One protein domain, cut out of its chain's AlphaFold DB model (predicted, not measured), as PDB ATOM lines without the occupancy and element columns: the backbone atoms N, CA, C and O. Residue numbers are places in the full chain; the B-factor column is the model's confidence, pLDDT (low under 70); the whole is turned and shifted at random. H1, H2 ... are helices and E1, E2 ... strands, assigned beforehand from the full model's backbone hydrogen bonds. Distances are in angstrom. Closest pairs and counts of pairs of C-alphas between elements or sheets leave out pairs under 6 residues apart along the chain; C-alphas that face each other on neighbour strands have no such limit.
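Overview. This is residues 142 to 259 of the 271 residues of an uncharacterized protein of Phycisphaerae bacterium SM23_30 (UniProt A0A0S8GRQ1). A twisted sheet of six strands stands as a wall, with H1 and H2 on one of its faces in two layers, while the short H3 only grazes it. A long link, residues 224 to 241, runs from E4 to the edge strand E5, and its residues 234 to 235 pair with residues 242 to 243 of E5. The printed part has 118 residues, with H1 H2 E1 H3 E2 E3 E4 E5 E6 along it; the sheet's order is E1 E2 E3 E4 E6 E5, antiparallel throughout, and the class is mixed. The whole is compact, with a radius of gyration of the C-alphas of 13.8 A and spans of 39 by 30 by 26 A.

Arrangement. H1, residues 142 to 155, is on the sheet at a height over the sheet of 8.8 A. It lies over E6, residues 252 to 258, and only just over E5, residues 242 to 249, on which 3 of its C-alphas fall. Its closest C-alphas to E5 are those of Lys 149 and Leu 248, 6.5 A apart. H2, residues 158 to 165, is on the same face at a height over the sheet of 8.5 A. H3, residues 185 to 190, only just touches H2, with 3 pairs of C-alphas within 8 A; the closest are those of Glu 160 and Ala 186, 6.5 A apart. Their lines stand at a steep tilt of 61 degrees, opposite ways. E1, residues 172 to 176, is an edge strand beside E2, residues 194 to 199, with N 172 and O 197 3.2 A apart. E2, E3, residues 206 to 214, and E4, residues 217 to 223, form a meander, each strand the antiparallel neighbour of the one before. N 196 and O 209 are 2.9 A apart, and N 210 and O 221 2.8 A. Between E4 and E6, N 222 and O 253 are 2.8 A apart; in the hairpin of E5 and E6, N 256 and O 244 are 2.8 A apart. Every O i to N i+4 pair is within hydrogen-bond range in H1 and H2, and 1 of 2 in H3.

Along the chain. H1 begins at C-alpha 142, (135.722, 119.892, 93.551), and is 19.6 A long; H2 is 10.4 A and H3 8.8 A. E1 is 10.6 A long and E2 16.4 A. E3, the longest strand, is 24.9 A long and ends at C-alpha 214, (123.826, 127.310, 80.631). E4 is 20.3 A, E5 21.5 A and E6 19.3 A; E6 ends at C-alpha 258, (126.646, 116.389, 87.511).

Size, cuts and confidence. The two C-alphas farthest apart are those of Glu 185 and Tyr 238, 40.6 A. The printed part has no cut, and the one long link is E4 to E5, with 18 residues. The mean pLDDT of the printed part is 89.1; residues 173 to 179 and residue 238 are under 70.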
ATOM      1  N   SER A 142     135.089 119.573  92.265       85.75
ATOM      2  CA  SER A 142     135.722 119.892  93.551       85.75
ATOM      3  C   SER A 142     136.419 121.273  93.633       85.75
ATOM      4  O   SER A 142     135.997 122.070  94.470       85.75
ATOM      5  N   PRO A 143     137.460 121.626  92.842       88.56
ATOM      6  CA  PRO A 143     138.067 122.958  92.885       88.56
ATOM      7  C   PRO A 143     137.063 124.067  92.603       88.56
ATOM      8  O   PRO A 143     137.081 125.072  93.315       88.56
ATOM      9  N   PHE A 144     136.184 123.875  91.614       90.25
ATOM     10  CA  PHE A 144     135.132 124.838  91.307       90.25
ATOM     11  C   PHE A 144     134.225 125.059  92.518       90.25
ATOM     12  O   PHE A 144     134.109 126.183  92.997       90.25
ATOM     13  N   MET A 145     133.664 123.992  93.086       92.50
ATOM     14  CA  MET A 145     132.768 124.059  94.241       92.50
ATOM     15  C   MET A 145     133.455 124.624  95.474       92.50
ATOM     16  O   MET A 145     132.861 125.427  96.186       92.50
ATOM     17  N   LYS A 146     134.738 124.316  95.684       94.00
ATOM     18  CA  LYS A 146     135.536 124.925  96.752       94.00
ATOM     19  C   LYS A 146     135.650 126.439  96.580       94.00
ATOM     20  O   LYS A 146     135.468 127.180  97.545       94.00
ATOM     21  N   GLY A 147     135.956 126.903  95.368       94.19
ATOM     22  CA  GLY A 147     135.998 128.329  95.048       94.19
ATOM     23  C   GLY A 147     134.630 128.982  95.216       94.19
ATOM     24  O   GLY A 147     134.508 129.999  95.899       94.19
ATOM     25  N   PHE A 148     133.596 128.349  94.668       95.81
ATOM     26  CA  PHE A 148     132.217 128.821  94.690       95.81
ATOM     27  C   PHE A 148     131.657 128.920  96.106       95.81
ATOM     28  O   PHE A 148     131.072 129.939  96.459       95.81
ATOM     29  N   LYS A 149     131.937 127.943  96.968       96.75
ATOM     30  CA  LYS A 149     131.599 127.974  98.396       96.75
ATOM     31  C   LYS A 149     132.196 129.178  99.102       96.75
ATOM     32  O   LYS A 149     131.494 129.883  99.819       96.75
ATOM     33  N   ILE A 150     133.488 129.429  98.891       97.38
ATOM     34  CA  ILE A 150     134.180 130.579  99.486       97.38
ATOM     35  C   ILE A 150     133.617 131.889  98.923       97.38
ATOM     36  O   ILE A 150     133.449 132.851  99.668       97.38
ATOM     37  N   GLY A 151     133.321 131.932  97.622       96.25
ATOM     38  CA  GLY A 151     132.725 133.087  96.957       96.25
ATOM     39  C   GLY A 151     131.335 133.408  97.504       96.25
ATOM     40  O   GLY A 151     131.094 134.532  97.935       96.25
ATOM     41  N   MET A 152     130.440 132.423  97.546       97.06
ATOM     42  CA  MET A 152     129.089 132.582  98.088       97.06
ATOM     43  C   MET A 152     129.117 132.893  99.581       97.06
ATOM     44  O   MET A 152     128.457 133.831 100.002       97.06
ATOM     45  N   GLY A 153     129.954 132.218 100.371       96.44
ATOM     46  CA  GLY A 153     130.076 132.493 101.807       96.44
ATOM     47  C   GLY A 153     130.554 133.912 102.139       96.44
ATOM     48  O   GLY A 153     130.324 134.386 103.244       96.44
ATOM     49  N   LYS A 154     131.208 134.604 101.196       96.75
ATOM     50  CA  LYS A 154     131.617 136.010 101.349       96.75
ATOM     51  C   LYS A 154     130.611 137.009 100.785       96.75
ATOM     52  O   LYS A 154     130.559 138.135 101.266       96.75
ATOM     53  N   ASN A 155     129.893 136.635  99.728       96.38
ATOM     54  CA  ASN A 155     129.107 137.574  98.927       96.38
ATOM     55  C   ASN A 155     127.593 137.432  99.116       96.38
ATOM     56  O   ASN A 155     126.867 138.374  98.805       96.38
ATOM     57  N   ALA A 156     127.109 136.271  99.559       97.31
ATOM     58  CA  ALA A 156     125.692 136.031  99.779       97.31
ATOM     59  C   ALA A 156     125.281 136.514 101.172       97.31
ATOM     60  O   ALA A 156     125.776 136.013 102.180       97.31
ATOM     61  N   ASP A 157     124.341 137.454 101.217       98.12
ATOM     62  CA  ASP A 157     123.659 137.828 102.454       98.12
ATOM     63  C   ASP A 157     122.500 136.853 102.694       98.12
ATOM     64  O   ASP A 157     121.386 137.024 102.196       98.12
ATOM     65  N   ILE A 158     122.812 135.748 103.370       97.94
ATOM     66  CA  ILE A 158     121.870 134.645 103.598       97.94
ATOM     67  C   ILE A 158     120.711 135.096 104.493       97.94
ATOM     68  O   ILE A 158     119.580 134.666 104.272       97.94
ATOM     69  N   GLU A 159     120.967 135.999 105.440       97.94
ATOM     70  CA  GLU A 159     119.945 136.533 106.340       97.94
ATOM     71  C   GLU A 159     118.964 137.442 105.598       97.94
ATOM     72  O   GLU A 159     117.755 137.251 105.715       97.94
ATOM     73  N   GLU A 160     119.445 138.366 104.755       97.56
ATOM     74  CA  GLU A 160     118.564 139.207 103.929       97.56
ATOM     75  C   GLU A 160     117.701 138.353 102.986       97.56
ATOM     76  O   GLU A 160     116.496 138.588 102.849       97.56
ATOM     77  N   ILE A 161     118.287 137.319 102.369       97.44
ATOM     78  CA  ILE A 161     117.543 136.372 101.522       97.44
ATOM     79  C   ILE A 161     116.466 135.645 102.337       97.44
ATOM     80  O   ILE A 161     115.343 135.473 101.856       97.44
ATOM     81  N   ARG A 162     116.783 135.225 103.566       96.44
ATOM     82  CA  ARG A 162     115.851 134.513 104.446       96.44
ATOM     83  C   ARG A 162     114.718 135.411 104.934       96.44
ATOM     84  O   ARG A 162     113.574 134.964 104.965       96.44
ATOM     85  N   GLU A 163     114.993 136.668 105.270       96.56
ATOM     86  CA  GLU A 163     113.950 137.638 105.620       96.56
ATOM     87  C   GLU A 163     113.024 137.915 104.435       96.56
ATOM     88  O   GLU A 163     111.802 137.906 104.585       96.56
ATOM     89  N   TRP A 164     113.582 138.069 103.233       95.19
ATOM     90  CA  TRP A 164     112.778 138.205 102.022       95.19
ATOM     91  C   TRP A 164     111.886 136.980 101.779       95.19
ATOM     92  O   TRP A 164     110.708 137.144 101.458       95.19
ATOM     93  N   LEU A 165     112.388 135.760 102.003       93.69
ATOM     94  CA  LEU A 165     111.601 134.529 101.856       93.69
ATOM     95  C   LEU A 165     110.346 134.494 102.740       93.69
ATOM     96  O   LEU A 165     109.345 133.914 102.328       93.69
ATOM     97  N   LYS A 166     110.352 135.144 103.913       93.75
ATOM     98  CA  LYS A 166     109.164 135.246 104.785       93.75
ATOM     99  C   LYS A 166     108.053 136.109 104.181       93.75
ATOM    100  O   LYS A 166     106.905 136.007 104.601       93.75
ATOM    101  N   THR A 167     108.392 136.972 103.223       91.75
ATOM    102  CA  THR A 167     107.436 137.841 102.518       91.75
ATOM    103  C   THR A 167     106.827 137.180 101.282       91.75
ATOM    104  O   THR A 167     105.864 137.703 100.726       91.75
ATOM    105  N   VAL A 168     107.372 136.036 100.851       89.31
ATOM    106  CA  VAL A 168     106.876 135.276  99.701       89.31
ATOM    107  C   VAL A 168     105.623 134.509 100.120       89.31
ATOM    108  O   VAL A 168     105.658 133.695 101.038       89.31
ATOM    109  N   ASP A 169     104.510 134.763  99.440       85.69
ATOM    110  CA  ASP A 169     103.205 134.155  99.713       85.69
ATOM    111  C   ASP A 169     102.935 132.916  98.848       85.69
ATOM    112  O   ASP A 169     102.194 132.014  99.252       85.69
ATOM    113  N   LYS A 170     103.531 132.857  97.651       84.50
ATOM    114  CA  LYS A 170     103.353 131.766  96.687       84.50
ATOM    115  C   LYS A 170     104.678 131.356  96.048       84.50
ATOM    116  O   LYS A 170     105.507 132.223  95.767       84.50
ATOM    117  N   PRO A 171     104.864 130.051  95.773       83.50
ATOM    118  CA  PRO A 171     105.992 129.607  94.977       83.50
ATOM    119  C   PRO A 171     105.820 130.127  93.549       83.50
ATOM    120  O   PRO A 171     104.700 130.225  93.042       83.50
ATOM    121  N   ASN A 172     106.932 130.434  92.904       79.00
ATOM    122  CA  ASN A 172     106.959 130.803  91.501       79.00
ATOM    123  C   ASN A 172     107.741 129.756  90.725       79.00
ATOM    124  O   ASN A 172     108.883 129.431  91.068       79.00
ATOM    125  N   ASP A 173     107.134 129.311  89.632       67.62
ATOM    126  CA  ASP A 173     107.762 128.394  88.702       67.62
ATOM    127  C   ASP A 173     108.764 129.157  87.829       67.62
ATOM    128  O   ASP A 173     108.394 130.029  87.043       67.62
ATOM    129  N   PHE A 174     110.042 128.827  88.003       65.62
ATOM    130  CA  PHE A 174     111.156 129.095  87.091       65.62
ATOM    131  C   PHE A 174     111.110 130.424  86.326       65.62
ATOM    132  O   PHE A 174     110.936 130.478  85.104       65.62
ATOM    133  N   LEU A 175     111.297 131.527  87.047       68.44
ATOM    134  CA  LEU A 175     111.315 132.859  86.453       68.44
ATOM    135  C   LEU A 175     112.761 133.302  86.190       68.44
ATOM    136  O   LEU A 175     113.654 133.206  87.038       68.44
ATOM    137  N   SER A 176     112.997 133.839  84.989       68.00
ATOM    138  CA  SER A 176     114.250 134.536  84.696       68.00
ATOM    139  C   SER A 176     114.446 135.674  85.698       68.00
ATOM    140  O   SER A 176     113.503 136.412  85.982       68.00
ATOM    141  N   PHE A 177     115.675 135.863  86.183       65.62
ATOM    142  CA  PHE A 177     116.011 136.922  87.143       65.62
ATOM    143  C   PHE A 177     115.525 138.319  86.707       65.62
ATOM    144  O   PHE A 177     115.108 139.120  87.537       65.62
ATOM    145  N   GLN A 178     115.509 138.599  85.400       65.88
ATOM    146  CA  GLN A 178     115.053 139.882  84.846       65.88
ATOM    147  C   GLN A 178     113.539 140.110  84.962       65.88
ATOM    148  O   GLN A 178     113.075 141.233  84.790       65.88
ATOM    149  N   LEU A 179     112.771 139.051  85.217       68.69
ATOM    150  CA  LEU A 179     111.313 139.072  85.258       68.69
ATOM    151  C   LEU A 179     110.761 139.156  86.683       68.69
ATOM    152  O   LEU A 179     109.549 139.261  86.842       68.69
ATOM    153  N   TYR A 180     111.617 139.149  87.710       73.56
ATOM    154  CA  TYR A 180     111.174 139.389  89.078       73.56
ATOM    155  C   TYR A 180     111.199 140.881  89.425       73.56
ATOM    156  O   TYR A 180     112.282 141.455  89.580       73.56
ATOM    157  N   PRO A 181     110.037 141.512  89.653       70.44
ATOM    158  CA  PRO A 181     109.982 142.937  89.961       70.44
ATOM    159  C   PRO A 181     110.530 143.287  91.358       70.44
ATOM    160  O   PRO A 181     110.975 144.412  91.560       70.44
ATOM    161  N   ASN A 182     110.560 142.333  92.302       84.88
ATOM    162  CA  ASN A 182     110.768 142.605  93.733       84.88
ATOM    163  C   ASN A 182     111.848 141.724  94.393       84.88
ATOM    164  O   ASN A 182     111.648 141.225  95.501       84.88
ATOM    165  N   LEU A 183     112.984 141.490  93.726       90.69
ATOM    166  CA  LEU A 183     114.105 140.788  94.370       90.69
ATOM    167  C   LEU A 183     114.850 141.693  95.366       90.69
ATOM    168  O   LEU A 183     115.048 142.877  95.067       90.69
ATOM    169  N   PRO A 184     115.315 141.144  96.503       94.44
ATOM    170  CA  PRO A 184     116.172 141.861  97.439       94.44
ATOM    171  C   PRO A 184     117.527 142.173  96.791       94.44
ATOM    172  O   PRO A 184     117.970 141.487  95.856       94.44
ATOM    173  N   GLU A 185     118.205 143.213  97.279       94.88
ATOM    174  CA  GLU A 185     119.503 143.632  96.734       94.88
ATOM    175  C   GLU A 185     120.567 142.545  96.927       94.88
ATOM    176  O   GLU A 185     121.414 142.367  96.043       94.88
ATOM    177  N   ALA A 186     120.458 141.747  97.997       96.19
ATOM    178  CA  ALA A 186     121.264 140.542  98.202       96.19
ATOM    179  C   ALA A 186     121.256 139.600  96.988       96.19
ATOM    180  O   ALA A 186     122.319 139.214  96.504       96.19
ATOM    181  N   ILE A 187     120.082 139.267  96.433       95.56
ATOM    182  CA  ILE A 187     119.986 138.373  95.264       95.56
ATOM    183  C   ILE A 187     120.447 139.095  93.996       95.56
ATOM    184  O   ILE A 187     121.160 138.513  93.171       95.56
ATOM    185  N   LYS A 188     120.090 140.376  93.832       93.88
ATOM    186  CA  LYS A 188     120.458 141.150  92.636       93.88
ATOM    187  C   LYS A 188     121.964 141.281  92.452       93.88
ATOM    188  O   LYS A 188     122.449 141.164  91.325       93.88
ATOM    189  N   LYS A 189     122.716 141.470  93.540       94.31
ATOM    190  CA  LYS A 189     124.186 141.525  93.509       94.31
ATOM    191  C   LYS A 189     124.822 140.242  92.984       94.31
ATOM    192  O   LYS A 189     125.834 140.323  92.290       94.31
ATOM    193  N   LEU A 190     124.228 139.087  93.286       93.94
ATOM    194  CA  LEU A 190     124.741 137.781  92.866       93.94
ATOM    195  C   LEU A 190     124.478 137.484  91.380       93.94
ATOM    196  O   LEU A 190     125.112 136.593  90.815       93.94
ATOM    197  N   LYS A 191     123.573 138.241  90.742       93.00
ATOM    198  CA  LYS A 191     123.227 138.145  89.312       93.00
ATOM    199  C   LYS A 191     122.964 136.697  88.848       93.00
ATOM    200  O   LYS A 191     123.609 136.244  87.899       93.00
ATOM    201  N   PRO A 192     122.067 135.942  89.511       93.56
ATOM    202  CA  PRO A 192     121.675 134.619  89.037       93.56
ATOM    203  C   PRO A 192     121.006 134.700  87.667       93.56
ATOM    204  O   PRO A 192     120.425 135.719  87.290       93.56
ATOM    205  N   ARG A 193     121.077 133.603  86.913       90.75
ATOM    206  CA  ARG A 193     120.359 133.473  85.641       90.75
ATOM    207  C   ARG A 193     118.874 133.190  85.881       90.75
ATOM    208  O   ARG A 193     118.024 133.791  85.219       90.75
ATOM    209  N   TYR A 194     118.584 132.321  86.848       91.12
ATOM    210  CA  TYR A 194     117.229 131.936  87.249       91.12
ATOM    211  C   TYR A 194     117.066 132.006  88.766       91.12
ATOM    212  O   TYR A 194     118.033 131.799  89.507       91.12
ATOM    213  N   VAL A 195     115.847 132.324  89.199       93.31
ATOM    214  CA  VAL A 195     115.464 132.399  90.610       93.31
ATOM    215  C   VAL A 195     114.156 131.639  90.800       93.31
ATOM    216  O   VAL A 195     113.116 132.044  90.287       93.31
ATOM    217  N   ASP A 196     114.192 130.570  91.586       92.56
ATOM    218  CA  ASP A 196     113.029 129.706  91.793       92.56
ATOM    219  C   ASP A 196     112.641 129.747  93.264       92.56
ATOM    220  O   ASP A 196     113.487 129.525  94.127       92.56
ATOM    221  N   THR A 197     111.376 130.021  93.568       92.25
ATOM    222  CA  THR A 197     110.860 129.917  94.941       92.25
ATOM    223  C   THR A 197     110.061 128.632  95.039       92.25
ATOM    224  O   THR A 197     109.052 128.456  94.363       92.25
ATOM    225  N   LEU A 198     110.548 127.701  95.851       91.00
ATOM    226  CA  LEU A 198     110.030 126.346  95.959       91.00
ATOM    227  C   LEU A 198     109.426 126.148  97.342       91.00
ATOM    228  O   LEU A 198     109.981 126.606  98.342       91.00
ATOM    229  N   LYS A 199     108.307 125.432  97.413       90.12
ATOM    230  CA  LYS A 199     107.741 125.008  98.693       90.12
ATOM    231  C   LYS A 199     108.640 123.939  99.324       90.12
ATOM    232  O   LYS A 199     109.216 123.113  98.614       90.12
ATOM    233  N   LEU A 200     108.777 123.964 100.646       87.44
ATOM    234  CA  LEU A 200     109.406 122.865 101.379       87.44
ATOM    235  C   LEU A 200     108.488 121.633 101.348       87.44
ATOM    236  O   LEU A 200     107.274 121.758 101.497       87.44
ATOM    237  N   GLU A 201     109.057 120.449 101.123       82.19
ATOM    238  CA  GLU A 201     108.277 119.213 100.944       82.19
ATOM    239  C   GLU A 201     107.598 118.765 102.246       82.19
ATOM    240  O   GLU A 201     106.441 118.350 102.229       82.19
ATOM    241  N   GLU A 202     108.289 118.918 103.378       79.19
ATOM    242  CA  GLU A 202     107.850 118.393 104.679       79.19
ATOM    243  C   GLU A 202     107.478 119.479 105.703       79.19
ATOM    244  O   GLU A 202     107.014 119.168 106.800       79.19
ATOM    245  N   LYS A 203     107.679 120.762 105.374       79.94
ATOM    246  CA  LYS A 203     107.480 121.892 106.297       79.94
ATOM    247  C   LYS A 203     106.679 123.016 105.650       79.94
ATOM    248  O   LYS A 203     106.680 123.186 104.432       79.94
ATOM    249  N   GLU A 204     106.018 123.819 106.479       80.75
ATOM    250  CA  GLU A 204     105.494 125.106 106.027       80.75
ATOM    251  C   GLU A 204     106.657 126.072 105.775       80.75
ATOM    252  O   GLU A 204     107.562 126.202 106.596       80.75
ATOM    253  N   GLY A 205     106.644 126.727 104.616       87.44
ATOM    254  CA  GLY A 205     107.667 127.686 104.220       87.44
ATOM    255  C   GLY A 205     108.189 127.466 102.805       87.44
ATOM    256  O   GLY A 205     107.802 126.535 102.090       87.44
ATOM    257  N   PHE A 206     109.087 128.363 102.412       93.25
ATOM    258  CA  PHE A 206     109.679 128.406 101.085       93.25
ATOM    259  C   PHE A 206     111.203 128.369 101.169       93.25
ATOM    260  O   PHE A 206     111.806 128.835 102.135       93.25
ATOM    261  N   LYS A 207     111.820 127.841 100.117       95.25
ATOM    262  CA  LYS A 207     113.247 127.977  99.823       95.25
ATOM    263  C   LYS A 207     113.410 128.679  98.481       95.25
ATOM    264  O   LYS A 207     112.559 128.542  97.606       95.25
ATOM    265  N   VAL A 208     114.508 129.400  98.296       95.50
ATOM    266  CA  VAL A 208     114.887 129.969  97.001       95.50
ATOM    267  C   VAL A 208     116.066 129.202  96.421       95.50
ATOM    268  O   VAL A 208     117.043 128.941  97.120       95.50
ATOM    269  N   ARG A 209     115.982 128.852  95.139       96.06
ATOM    270  CA  ARG A 209     117.066 128.279  94.341       96.06
ATOM    271  C   ARG A 209     117.559 129.337  93.364       96.06
ATOM    272  O   ARG A 209     116.814 129.821  92.518       96.06
ATOM    273  N   LEU A 210     118.823 129.706  93.503       96.06
ATOM    274  CA  LEU A 210     119.536 130.601  92.601       96.06
ATOM    275  C   LEU A 210     120.384 129.753  91.664       96.06
ATOM    276  O   LEU A 210     121.192 128.953  92.135       96.06
ATOM    277  N   THR A 211     120.206 129.935  90.359       94.81
ATOM    278  CA  THR A 211     120.857 129.099  89.342       94.81
ATOM    279  C   THR A 211     121.699 129.945  88.394       94.81
ATOM    280  O   THR A 211     121.227 130.944  87.843       94.81
ATOM    281  N   TRP A 212     122.930 129.504  88.159       94.12
ATOM    282  CA  TRP A 212     123.857 129.987  87.135       94.12
ATOM    283  C   TRP A 212     124.135 128.884  86.109       94.12
ATOM    284  O   TRP A 212     123.645 127.760  86.223       94.12
ATOM    285  N   GLY A 213     124.905 129.226  85.077       88.12
ATOM    286  CA  GLY A 213     125.288 128.299  84.016       88.12
ATOM    287  C   GLY A 213     124.458 128.423  82.741       88.12
ATOM    288  O   GLY A 213     123.911 129.488  82.412       88.12
ATOM    289  N   GLY A 214     124.433 127.346  81.959       78.25
ATOM    290  CA  GLY A 214     123.826 127.310  80.631       78.25
ATOM    291  C   GLY A 214     123.938 125.940  79.969       78.25
ATOM    292  O   GLY A 214     123.888 124.916  80.635       78.25
ATOM    293  N   GLY A 215     124.117 125.901  78.645       74.81
ATOM    294  CA  GLY A 215     124.094 124.643  77.880       74.81
ATOM    295  C   GLY A 215     125.166 123.607  78.254       74.81
ATOM    296  O   GLY A 215     125.067 122.468  77.820       74.81
ATOM    297  N   PHE A 216     126.166 123.988  79.054       73.62
ATOM    298  CA  PHE A 216     127.276 123.129  79.483       73.62
ATOM    299  C   PHE A 216     127.248 122.804  80.984       73.62
ATOM    300  O   PHE A 216     128.275 122.439  81.546       73.62
ATOM    301  N   GLY A 217     126.089 122.956  81.626       83.38
ATOM    302  CA  GLY A 217     125.882 122.629  83.034       83.38
ATOM    303  C   GLY A 217     125.389 123.816  83.848       83.38
ATOM    304  O   GLY A 217     125.574 124.984  83.477       83.38
ATOM    305  N   HIS A 218     124.751 123.487  84.963       91.12
ATOM    306  CA  HIS A 218     124.218 124.441  85.920       91.12
ATOM    307  C   HIS A 218     124.843 124.244  87.296       91.12
ATOM    308  O   HIS A 218     125.213 123.147  87.701       91.12
ATOM    309  N   TRP A 219     124.935 125.329  88.043       94.69
ATOM    310  CA  TRP A 219     125.318 125.312  89.448       94.69
ATOM    311  C   TRP A 219     124.532 126.391  90.165       94.69
ATOM    312  O   TRP A 219     123.933 127.272  89.538       94.69
ATOM    313  N   GLY A 220     124.505 126.337  91.485       96.31
ATOM    314  CA  GLY A 220     123.632 127.228  92.210       96.31
ATOM    315  C   GLY A 220     123.769 127.199  93.704       96.31
ATOM    316  O   GLY A 220     124.579 126.483  94.283       96.31
ATOM    317  N   MET A 221     122.930 128.009  94.325       97.75
ATOM    318  CA  MET A 221     122.779 128.088  95.764       97.75
ATOM    319  C   MET A 221     121.305 127.926  96.100       97.75
ATOM    320  O   MET A 221     120.439 128.403  95.370       97.75
ATOM    321  N   VAL A 222     121.024 127.254  97.204       97.75
ATOM    322  CA  VAL A 222     119.693 127.155  97.786       97.75
ATOM    323  C   VAL A 222     119.742 127.745  99.182       97.75
ATOM    324  O   VAL A 222     120.660 127.446  99.945       97.75
ATOM    325  N   VAL A 223     118.757 128.579  99.499       98.06
ATOM    326  CA  VAL A 223     118.568 129.182 100.822       98.06
ATOM    327  C   VAL A 223     117.139 128.918 101.271       98.06
ATOM    328  O   VAL A 223     116.200 129.143 100.511       98.06
ATOM    329  N   GLY A 224     116.974 128.446 102.498       96.75
ATOM    330  CA  GLY A 224     115.690 128.274 103.165       96.75
ATOM    331  C   GLY A 224     115.770 128.669 104.645       96.75
ATOM    332  O   GLY A 224     116.701 129.373 105.059       96.75
ATOM    333  N   PRO A 225     114.791 128.231 105.455       95.75
ATOM    334  CA  PRO A 225     114.842 128.344 106.912       95.75
ATOM    335  C   PRO A 225     116.099 127.685 107.493       95.75
ATOM    336  O   PRO A 225     116.598 126.719 106.923       95.75
ATOM    337  N   GLU A 226     116.601 128.176 108.630       95.69
ATOM    338  CA  GLU A 226     117.818 127.651 109.284       95.69
ATOM    339  C   GLU A 226     117.747 126.146 109.579       95.69
ATOM    340  O   GLU A 226     118.736 125.429 109.446       95.69
ATOM    341  N   ASP A 227     116.557 125.657 109.926       94.06
ATOM    342  CA  ASP A 227     116.271 124.263 110.258       94.06
ATOM    343  C   ASP A 227     115.892 123.409 109.031       94.06
ATOM    344  O   ASP A 227     115.413 122.277 109.176       94.06
ATOM    345  N   MET A 228     116.054 123.944 107.816       94.12
ATOM    346  CA  MET A 228     115.887 123.181 106.583       94.12
ATOM    347  C   MET A 228     116.996 122.134 106.484       94.12
ATOM    348  O   MET A 228     118.186 122.462 106.463       94.12
ATOM    349  N   GLU A 229     116.598 120.868 106.366       92.69
ATOM    350  CA  GLU A 229     117.539 119.786 106.112       92.69
ATOM    351  C   GLU A 229     118.190 119.968 104.737       92.69
ATOM    352  O   GLU A 229     117.532 120.254 103.734       92.69
ATOM    353  N   ILE A 230     119.514 119.829 104.702       91.50
ATOM    354  CA  ILE A 230     120.276 119.897 103.461       91.50
ATOM    355  C   ILE A 230     120.268 118.494 102.867       91.50
ATOM    356  O   ILE A 230     120.858 117.592 103.467       91.50
ATOM    357  N   PRO A 231     119.628 118.293 101.705       89.44
ATOM    358  CA  PRO A 231     119.509 116.966 101.142       89.44
ATOM    359  C   PRO A 231     120.897 116.445 100.742       89.44
ATOM    360  O   PRO A 231     121.778 117.235 100.365       89.44
ATOM    361  N   PRO A 232     121.124 115.123 100.812       88.62
ATOM    362  CA  PRO A 232     122.409 114.543 100.458       88.62
ATOM    363  C   PRO A 232     122.752 114.819  98.990       88.62
ATOM    364  O   PRO A 232     121.896 115.149  98.167       88.62
ATOM    365  N   THR A 233     124.034 114.678  98.653       85.94
ATOM    366  CA  THR A 233     124.457 114.628  97.250       85.94
ATOM    367  C   THR A 233     123.795 113.423  96.585       85.94
ATOM    368  O   THR A 233     124.014 112.282  96.996       85.94
ATOM    369  N   GLU A 234     122.997 113.681  95.556       81.62
ATOM    370  CA  GLU A 234     122.274 112.665  94.801       81.62
ATOM    371  C   GLU A 234     122.937 112.539  93.443       81.62
ATOM    372  O   GLU A 234     122.853 113.450  92.626       81.62
ATOM    373  N   ILE A 235     123.613 111.420  93.197       79.50
ATOM    374  CA  ILE A 235     124.121 111.111  91.864       79.50
ATOM    375  C   ILE A 235     123.603 109.736  91.479       79.50
ATOM    376  O   ILE A 235     123.939 108.731  92.112       79.50
ATOM    377  N   SER A 236     122.740 109.705  90.471       74.44
ATOM    378  CA  SER A 236     122.095 108.487  90.007       74.44
ATOM    379  C   SER A 236     123.140 107.521  89.453       74.44
ATOM    380  O   SER A 236     123.956 107.851  88.591       74.44
ATOM    381  N   ALA A 237     123.112 106.284  89.950       70.44
ATOM    382  CA  ALA A 237     124.034 105.242  89.514       70.44
ATOM    383  C   ALA A 237     123.778 104.783  88.065       70.44
ATOM    384  O   ALA A 237     124.676 104.211  87.444       70.44
ATOM    385  N   TYR A 238     122.566 105.005  87.542       67.06
ATOM    386  CA  TYR A 238     122.132 104.480  86.248       67.06
ATOM    387  C   TYR A 238     122.562 105.372  85.083       67.06
ATOM    388  O   TYR A 238     123.238 104.916  84.163       67.06
ATOM    389  N   ASP A 239     122.198 106.649  85.135       73.06
ATOM    390  CA  ASP A 239     122.472 107.630  84.084       73.06
ATOM    391  C   ASP A 239     123.639 108.560  84.427       73.06
ATOM    392  O   ASP A 239     124.051 109.337  83.569       73.06
ATOM    393  N   LYS A 240     124.225 108.442  85.631       70.12
ATOM    394  CA  LYS A 240     125.373 109.251  86.064       70.12
ATOM    395  C   LYS A 240     125.074 110.754  86.060       70.12
ATOM    396  O   LYS A 240     125.997 111.555  85.926       70.12
ATOM    397  N   SER A 241     123.802 111.116  86.200       79.06
ATOM    398  CA  SER A 241     123.357 112.494  86.364       79.06
ATOM    399  C   SER A 241     122.985 112.763  87.823       79.06
ATOM    400  O   SER A 241     122.750 111.833  88.603       79.06
ATOM    401  N   GLY A 242     122.971 114.029  88.229       87.38
ATOM    402  CA  GLY A 242     122.499 114.400  89.557       87.38
ATOM    403  C   GLY A 242     122.994 115.755  90.023       87.38
ATOM    404  O   GLY A 242     123.363 116.611  89.223       87.38
ATOM    405  N   GLU A 243     123.024 115.946  91.335       90.31
ATOM    406  CA  GLU A 243     123.488 117.171  91.969       90.31
ATOM    407  C   GLU A 243     124.533 116.855  93.035       90.31
ATOM    408  O   GLU A 243     124.253 116.205  94.047       90.31
ATOM    409  N   TYR A 244     125.740 117.376  92.835       91.00
ATOM    410  CA  TYR A 244     126.739 117.460  93.888       91.00
ATOM    411  C   TYR A 244     126.399 118.641  94.791       91.00
ATOM    412  O   TYR A 244     126.333 119.771  94.312       91.00
ATOM    413  N   ARG A 245     126.170 118.392  96.082       93.00
ATOM    414  CA  ARG A 245     125.699 119.393  97.048       93.00
ATOM    415  C   ARG A 245     126.688 119.540  98.195       93.00
ATOM    416  O   ARG A 245     127.121 118.549  98.781       93.00
ATOM    417  N   GLU A 246     126.987 120.779  98.566       94.06
ATOM    418  CA  GLU A 246     127.790 121.097  99.744       94.06
ATOM    419  C   GLU A 246     127.085 122.110 100.639       94.06
ATOM    420  O   GLU A 246     126.648 123.170 100.188       94.06
ATOM    421  N   ARG A 247     127.061 121.825 101.943       96.25
ATOM    422  CA  ARG A 247     126.585 122.771 102.956       96.25
ATOM    423  C   ARG A 247     127.402 124.058 102.927       96.25
ATOM    424  O   ARG A 247     128.636 124.003 102.955       96.25
ATOM    425  N   LEU A 248     126.698 125.188 102.933       96.69
ATOM    426  CA  LEU A 248     127.266 126.525 103.074       96.69
ATOM    427  C   LEU A 248     127.132 127.010 104.524       96.69
ATOM    428  O   LEU A 248     128.137 127.336 105.147       96.69
ATOM    429  N   THR A 249     125.913 126.983 105.065       96.81
ATOM    430  CA  THR A 249     125.572 127.257 106.475       96.81
ATOM    431  C   THR A 249     124.232 126.579 106.809       96.81
ATOM    432  O   THR A 249     123.728 125.782 106.016       96.81
ATOM    433  N   ASP A 250     123.657 126.850 107.974       96.75
ATOM    434  CA  ASP A 250     122.349 126.340 108.398       96.75
ATOM    435  C   ASP A 250     121.256 126.824 107.439       96.75
ATOM    436  O   ASP A 250     121.138 128.016 107.138       96.75
ATOM    437  N   GLY A 251     120.497 125.880 106.881       95.75
ATOM    438  CA  GLY A 251     119.465 126.184 105.896       95.75
ATOM    439  C   GLY A 251     119.965 126.649 104.526       95.75
ATOM    440  O   GLY A 251     119.157 127.108 103.719       95.75
ATOM    441  N   ALA A 252     121.266 126.555 104.226       97.94
ATOM    442  CA  ALA A 252     121.796 126.959 102.926       97.94
ATOM    443  C   ALA A 252     122.894 126.029 102.397       97.94
ATOM    444  O   ALA A 252     123.824 125.629 103.106       97.94
ATOM    445  N   TYR A 253     122.829 125.726 101.104       97.94
ATOM    446  CA  TYR A 253     123.800 124.875 100.425       97.94
ATOM    447  C   TYR A 253     124.063 125.346  99.000       97.94
ATOM    448  O   TYR A 253     123.234 126.009  98.379       97.94
ATOM    449  N   ILE A 254     125.228 124.990  98.478       97.25
ATOM    450  CA  ILE A 254     125.564 125.138  97.064       97.25
ATOM    451  C   ILE A 254     125.409 123.797  96.358       97.25
ATOM    452  O   ILE A 254     125.548 122.740  96.977       97.25
ATOM    453  N   TRP A 255     125.138 123.831  95.061       95.62
ATOM    454  CA  TRP A 255     124.982 122.638  94.244       95.62
ATOM    455  C   TRP A 255     125.616 122.807  92.864       95.62
ATOM    456  O   TRP A 255     125.773 123.925  92.371       95.62
ATOM    457  N   TYR A 256     125.966 121.684  92.245       92.50
ATOM    458  CA  TYR A 256     126.482 121.589  90.884       92.50
ATOM    459  C   TYR A 256     125.812 120.416  90.171       92.50
ATOM    460  O   TYR A 256     125.774 119.309  90.710       92.50
ATOM    461  N   GLU A 257     125.281 120.657  88.976       90.81
ATOM    462  CA  GLU A 257     124.711 119.632  88.105       90.81
ATOM    463  C   GLU A 257     125.820 118.704  87.605       90.81
ATOM    464  O   GLU A 257     126.739 119.123  86.905       90.81
ATOM    465  N   VAL A 258     125.732 117.432  87.971       86.94
ATOM    466  CA  VAL A 258     126.646 116.389  87.511       86.94
ATOM    467  C   VAL A 258     126.111 115.848  86.194       86.94
ATOM    468  O   VAL A 258     124.981 115.356  86.143       86.94
ATOM    469  N   GLN A 259     126.916 115.914  85.137       81.19
ATOM    470  CA  GLN A 259     126.581 115.345  83.837       81.19
ATOM    471  C   GLN A 259     127.187 113.944  83.654       81.19
ATOM    472  O   GLN A 259     128.220 113.610  84.255       81.19
TER     473      GLN A 259